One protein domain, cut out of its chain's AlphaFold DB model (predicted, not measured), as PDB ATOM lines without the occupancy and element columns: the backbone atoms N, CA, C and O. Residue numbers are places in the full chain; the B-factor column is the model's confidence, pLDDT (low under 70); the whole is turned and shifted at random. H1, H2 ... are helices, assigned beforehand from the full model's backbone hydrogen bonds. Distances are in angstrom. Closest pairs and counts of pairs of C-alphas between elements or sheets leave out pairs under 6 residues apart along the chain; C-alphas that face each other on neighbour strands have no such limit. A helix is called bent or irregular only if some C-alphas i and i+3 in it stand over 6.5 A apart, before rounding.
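Overview. This is residues 621 to 669 of the 669 residues of an uncharacterized protein of uncultured Thermomicrobiales bacterium (UniProt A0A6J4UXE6). A small domain with little regular structure: two short helices, H1 and then H2, make a hairpin in the middle, between two long stretches with no named element, residues 621 to 635 and 654 to 669, whose outer ends lie far apart at the two ends of the longest axis. The 49 printed residues include 17 in these helices, under half, and no named strand; the class is all helix. The whole is compact, with a radius of gyration of the C-alphas of 9.5 A and spans of 28 by 20 by 16 A.

Along the chain. H1, residues 636 to 645, begins at C-alpha 636 (197.209, 197.761, 125.779) and is 14.4 A long. H2, residues 647 to 653, is 9.5 A long and ends at C-alpha 653 (206.627, 193.558, 123.698). H2 is irregular: C-alphas 648 and 651 are 7.6 A apart.

Arrangement. H1 and H2 form a helical hairpin through a tight link, His 646. They touch, the closest C-alphas being those of Tyr 643 and Glu 649, 6.7 A apart. They run opposite ways at a tilt of 37 degrees, only just steep. Every O i to N i+4 pair of H1 is within hydrogen-bond range; in H2 1 of 3 is, beside 3 of 4 O i to N i+3 pairs.

Size, cuts and confidence. The C-alphas farthest apart, of Ser 624 and Gly 669, are 28.0 A apart. The printed part has no cut and ends at the chain's last residue. Its mean pLDDT is 85.1; residues 621 to 625 and 668 to 669 are under 70.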
ATOM      1  N   GLU A 621     197.429 187.865 138.018       45.19
ATOM      2  CA  GLU A 621     198.650 187.285 138.558       45.19
ATOM      3  C   GLU A 621     199.753 188.227 138.090       45.19
ATOM      4  O   GLU A 621     200.067 188.223 136.908       45.19
ATOM      5  N   THR A 622     200.281 189.086 138.978       44.62
ATOM      6  CA  THR A 622     201.507 189.846 138.704       44.62
ATOM      7  C   THR A 622     202.437 188.867 138.026       44.62
ATOM      8  O   THR A 622     202.890 187.928 138.695       44.62
ATOM      9  N   ILE A 623     202.633 189.025 136.714       50.19
ATOM     10  CA  ILE A 623     203.390 188.076 135.915       50.19
ATOM     11  C   ILE A 623     204.822 188.246 136.403       50.19
ATOM     12  O   ILE A 623     205.580 189.084 135.937       50.19
ATOM     13  N   SER A 624     205.179 187.514 137.459       47.91
ATOM     14  CA  SER A 624     206.468 187.617 138.152       47.91
ATOM     15  C   SER A 624     207.543 186.839 137.394       47.91
ATOM     16  O   SER A 624     208.469 186.274 137.979       47.91
ATOM     17  N   GLY A 625     207.403 186.788 136.077       68.88
ATOM     18  CA  GLY A 625     208.282 186.123 135.144       68.88
ATOM     19  C   GLY A 625     208.320 186.893 133.827       68.88
ATOM     20  O   GLY A 625     207.486 187.771 133.610       68.88
ATOM     21  N   PRO A 626     209.299 186.577 132.969       74.81
ATOM     22  CA  PRO A 626     209.331 187.113 131.618       74.81
ATOM     23  C   PRO A 626     208.025 186.758 130.904       74.81
ATOM     24  O   PRO A 626     207.617 185.590 130.908       74.81
ATOM     25  N   VAL A 627     207.367 187.767 130.340       87.25
ATOM     26  CA  VAL A 627     206.199 187.593 129.471       87.25
ATOM     27  C   VAL A 627     206.649 186.977 128.149       87.25
ATOM     28  O   VAL A 627     207.746 187.252 127.669       87.25
ATOM     29  N   ALA A 628     205.839 186.078 127.588       85.88
ATOM     30  CA  ALA A 628     206.168 185.424 126.320       85.88
ATOM     31  C   ALA A 628     205.937 186.345 125.108       85.88
ATOM     32  O   ALA A 628     206.616 186.183 124.093       85.88
ATOM     33  N   GLY A 629     205.046 187.326 125.258       90.56
ATOM     34  CA  GLY A 629     204.582 188.210 124.201       90.56
ATOM     35  C   GLY A 629     203.428 189.093 124.678       90.56
ATOM     36  O   GLY A 629     203.140 189.174 125.877       90.56
ATOM     37  N   CYS A 630     202.789 189.771 123.731       94.50
ATOM     38  CA  CYS A 630     201.698 190.716 123.973       94.50
ATOM     39  C   CYS A 630     200.372 190.056 124.356       94.50
ATOM     40  O   CYS A 630     199.558 190.661 125.045       94.50
ATOM     41  N   GLU A 631     200.204 188.787 124.003       87.94
ATOM     42  CA  GLU A 631     199.091 187.928 124.403       87.94
ATOM     43  C   GLU A 631     199.012 187.693 125.920       87.94
ATOM     44  O   GLU A 631     197.995 187.232 126.432       87.94
ATOM     45  N   ALA A 632     200.084 188.010 126.655       87.50
ATOM     46  CA  ALA A 632     200.106 187.943 128.111       87.50
ATOM     47  C   ALA A 632     199.297 189.068 128.783       87.50
ATOM     48  O   ALA A 632     199.097 189.023 129.997       87.50
ATOM     49  N   PHE A 633     198.854 190.069 128.020       89.12
ATOM     50  CA  PHE A 633     198.108 191.216 128.521       89.12
ATOM     51  C   PHE A 633     196.680 191.189 127.989       89.12
ATOM     52  O   PHE A 633     196.447 190.919 126.812       89.12
ATOM     53  N   ALA A 634     195.722 191.495 128.862       79.62
ATOM     54  CA  ALA A 634     194.330 191.645 128.457       79.62
ATOM     55  C   ALA A 634     194.115 192.954 127.682       79.62
ATOM     56  O   ALA A 634     193.271 193.011 126.789       79.62
ATOM     57  N   THR A 635     194.891 193.994 128.005       82.62
ATOM     58  CA  THR A 635     194.753 195.330 127.418       82.62
ATOM     59  C   THR A 635     196.099 195.952 127.041       82.62
ATOM     60  O   THR A 635     197.157 195.583 127.563       82.62
ATOM     61  N   TYR A 636     196.053 196.936 126.138       85.69
ATOM     62  CA  TYR A 636     197.209 197.761 125.779       85.69
ATOM     63  C   TYR A 636     197.764 198.500 126.997       85.69
ATOM     64  O   TYR A 636     198.974 198.577 127.194       85.69
ATOM     65  N   GLU A 637     196.878 199.021 127.839       84.88
ATOM     66  CA  GLU A 637     197.228 199.729 129.060       84.88
ATOM     67  C   GLU A 637     197.979 198.818 130.049       84.88
ATOM     68  O   GLU A 637     198.991 199.253 130.607       84.88
ATOM     69  N   ASP A 638     197.589 197.545 130.180       84.00
ATOM     70  CA  ASP A 638     198.321 196.552 130.983       84.00
ATOM     71  C   ASP A 638     199.717 196.272 130.417       84.00
ATOM     72  O   ASP A 638     200.702 196.245 131.164       84.00
ATOM     73  N   ALA A 639     199.819 196.098 129.095       92.62
ATOM     74  CA  ALA A 639     201.096 195.894 128.416       92.62
ATOM     75  C   ALA A 639     202.030 197.095 128.610       92.62
ATOM     76  O   ALA A 639     203.215 196.936 128.924       92.62
ATOM     77  N   GLN A 640     201.490 198.309 128.498       93.31
ATOM     78  CA  GLN A 640     202.241 199.544 128.665       93.31
ATOM     79  C   GLN A 640     202.662 199.780 130.121       93.31
ATOM     80  O   GLN A 640     203.784 200.231 130.374       93.31
ATOM     81  N   ALA A 641     201.794 199.463 131.086       87.00
ATOM     82  CA  ALA A 641     202.112 199.524 132.509       87.00
ATOM     83  C   ALA A 641     203.219 198.522 132.867       87.00
ATOM     84  O   ALA A 641     204.203 198.890 133.514       87.00
ATOM     85  N   TYR A 642     203.117 197.285 132.373       91.44
ATOM     86  CA  TYR A 642     204.151 196.273 132.557       91.44
ATOM     87  C   TYR A 642     205.481 196.701 131.932       91.44
ATOM     88  O   TYR A 642     206.524 196.579 132.579       91.44
ATOM     89  N   TYR A 643     205.456 197.250 130.714       94.75
ATOM     90  CA  TYR A 643     206.652 197.722 130.024       94.75
ATOM     91  C   TYR A 643     207.343 198.887 130.739       94.75
ATOM     92  O   TYR A 643     208.574 198.934 130.812       94.75
ATOM     93  N   ALA A 644     206.572 199.805 131.329       91.75
ATOM     94  CA  ALA A 644     207.115 200.902 132.125       91.75
ATOM     95  C   ALA A 644     207.929 200.405 133.335       91.75
ATOM     96  O   ALA A 644     208.948 201.014 133.683       91.75
ATOM     97  N   ASP A 645     207.510 199.289 133.937       91.25
ATOM     98  CA  ASP A 645     208.196 198.650 135.062       91.25
ATOM     99  C   ASP A 645     209.300 197.663 134.628       91.25
ATOM    100  O   ASP A 645     210.261 197.463 135.378       91.25
ATOM    101  N   HIS A 646     209.208 197.103 133.414       93.56
ATOM    102  CA  HIS A 646     210.120 196.093 132.855       93.56
ATOM    103  C   HIS A 646     210.667 196.501 131.473       93.56
ATOM    104  O   HIS A 646     210.448 195.807 130.476       93.56
ATOM    105  N   PRO A 647     211.434 197.603 131.368       95.25
ATOM    106  CA  PRO A 647     211.978 198.061 130.089       95.25
ATOM    107  C   PRO A 647     212.955 197.060 129.447       95.25
ATOM    108  O   PRO A 647     213.302 197.194 128.277       95.25
ATOM    109  N   GLU A 648     213.445 196.060 130.184       94.62
ATOM    110  CA  GLU A 648     214.224 194.947 129.635       94.62
ATOM    111  C   GLU A 648     213.426 194.010 128.716       94.62
ATOM    112  O   GLU A 648     214.049 193.318 127.909       94.62
ATOM    113  N   GLU A 649     212.093 194.017 128.801       96.00
ATOM    114  CA  GLU A 649     211.189 193.225 127.956       96.00
ATOM    115  C   GLU A 649     210.892 193.914 126.612       96.00
ATOM    116  O   GLU A 649     210.198 193.344 125.776       96.00
ATOM    117  N   GLN A 650     211.491 195.089 126.352       96.50
ATOM    118  CA  GLN A 650     211.410 195.825 125.078       96.50
ATOM    119  C   GLN A 650     211.484 194.906 123.844       96.50
ATOM    120  O   GLN A 650     210.588 194.974 123.017       96.50
ATOM    121  N   PRO A 651     212.445 193.970 123.701       95.69
ATOM    122  CA  PRO A 651     212.518 193.133 122.500       95.69
ATOM    123  C   PRO A 651     211.323 192.191 122.295       95.69
ATOM    124  O   PRO A 651     211.156 191.680 121.191       95.69
ATOM    125  N   THR A 652     210.570 191.907 123.359       94.56
ATOM    126  CA  THR A 652     209.443 190.970 123.377       94.56
ATOM    127  C   THR A 652     208.124 191.687 123.098       94.56
ATOM    128  O   THR A 652     207.309 191.174 122.341       94.56
ATOM    129  N   ILE A 653     207.925 192.866 123.695       95.56
ATOM    130  CA  ILE A 653     206.627 193.558 123.698       95.56
ATOM    131  C   ILE A 653     206.645 194.924 122.995       95.56
ATOM    132  O   ILE A 653     205.586 195.420 122.653       95.56
ATOM    133  N   ASP A 654     207.812 195.512 122.720       96.25
ATOM    134  CA  ASP A 654     208.018 196.769 121.961       96.25
ATOM    135  C   ASP A 654     209.201 196.567 120.977       96.25
ATOM    136  O   ASP A 654     210.309 197.085 121.180       96.25
ATOM    137  N   PRO A 655     209.060 195.685 119.968       92.44
ATOM    138  CA  PRO A 655     210.189 195.231 119.154       92.44
ATOM    139  C   PRO A 655     210.833 196.336 118.300       92.44
ATOM    140  O   PRO A 655     212.006 196.208 117.923       92.44
ATOM    141  N   ASP A 656     210.117 197.415 117.997       93.88
ATOM    142  CA  ASP A 656     210.606 198.571 117.242       93.88
ATOM    143  C   ASP A 656     211.147 199.717 118.117       93.88
ATOM    144  O   ASP A 656     211.838 200.603 117.595       93.88
ATOM    145  N   ALA A 657     211.027 199.596 119.443       94.19
ATOM    146  CA  ALA A 657     211.649 200.452 120.453       94.19
ATOM    147  C   ALA A 657     211.136 201.895 120.437       94.19
ATOM    148  O   ALA A 657     211.911 202.841 120.671       94.19
ATOM    149  N   ASP A 658     209.867 202.082 120.104       92.75
ATOM    150  CA  ASP A 658     209.263 203.399 119.956       92.75
ATOM    151  C   ASP A 658     208.707 203.939 121.297       92.75
ATOM    152  O   ASP A 658     208.536 205.155 121.470       92.75
ATOM    153  N   GLY A 659     208.594 203.055 122.296       93.00
ATOM    154  CA  GLY A 659     208.125 203.339 123.644       93.00
ATOM    155  C   GLY A 659     206.698 202.871 123.931       93.00
ATOM    156  O   GLY A 659     206.220 203.138 125.039       93.00
ATOM    157  N   LEU A 660     206.035 202.204 122.988       94.31
ATOM    158  CA  LEU A 660     204.642 201.779 123.055       94.31
ATOM    159  C   LEU A 660     204.554 200.244 122.929       94.31
ATOM    160  O   LEU A 660     204.576 199.651 121.857       94.31
ATOM    161  N   ALA A 661     204.444 199.566 124.066       95.44
ATOM    162  CA  ALA A 661     204.352 198.117 124.119       95.44
ATOM    163  C   ALA A 661     203.024 197.608 123.559       95.44
ATOM    164  O   ALA A 661     201.948 198.078 123.921       95.44
ATOM    165  N   CYS A 662     203.112 196.577 122.726       95.50
ATOM    166  CA  CYS A 662     201.991 195.826 122.182       95.50
ATOM    167  C   CYS A 662     201.020 196.650 121.344       95.50
ATOM    168  O   CYS A 662     199.901 196.219 121.084       95.50
ATOM    169  N   GLU A 663     201.454 197.810 120.864       91.50
ATOM    170  CA  GLU A 663     200.648 198.697 120.036       91.50
ATOM    171  C   GLU A 663     200.145 198.017 118.758       91.50
ATOM    172  O   GLU A 663     198.979 198.157 118.401       91.50
ATOM    173  N   VAL A 664     200.983 197.191 118.126       88.19
ATOM    174  CA  VAL A 664     200.619 196.436 116.923       88.19
ATOM    175  C   VAL A 664     199.577 195.372 117.261       88.19
ATOM    176  O   VAL A 664     198.617 195.200 116.517       88.19
ATOM    177  N   TYR A 665     199.739 194.694 118.401       87.38
ATOM    178  CA  TYR A 665     198.824 193.647 118.860       87.38
ATOM    179  C   TYR A 665     197.439 194.212 119.209       87.38
ATOM    180  O   TYR A 665     196.422 193.634 118.842       87.38
ATOM    181  N   PHE A 666     197.394 195.378 119.856       85.25
ATOM    182  CA  PHE A 666     196.150 196.056 120.227       85.25
ATOM    183  C   PHE A 666     195.639 197.052 119.167       85.25
ATOM    184  O   PHE A 666     194.716 197.818 119.443       85.25
ATOM    185  N   GLY A 667     196.227 197.075 117.966       78.25
ATOM    186  CA  GLY A 667     195.767 197.910 116.850       78.25
ATOM    187  C   GLY A 667     195.912 199.425 117.057       78.25
ATOM    188  O   GLY A 667     195.167 200.199 116.459       78.25
ATOM    189  N   ARG A 668     196.852 199.875 117.896       66.75
ATOM    190  CA  ARG A 668     197.162 201.292 118.147       66.75
ATOM    191  C   ARG A 668     198.440 201.731 117.419       66.75
ATOM    192  O   ARG A 668     199.405 202.090 118.072       66.75
ATOM    193  N   GLY A 669     198.447 201.705 116.085       50.25
ATOM    194  CA  GLY A 669     199.579 202.150 115.242       50.25
ATOM    195  C   GLY A 669     199.362 203.480 114.529       50.25
ATOM    196  O   GLY A 669     198.210 203.745 114.114       50.25
TER     197      GLY A 669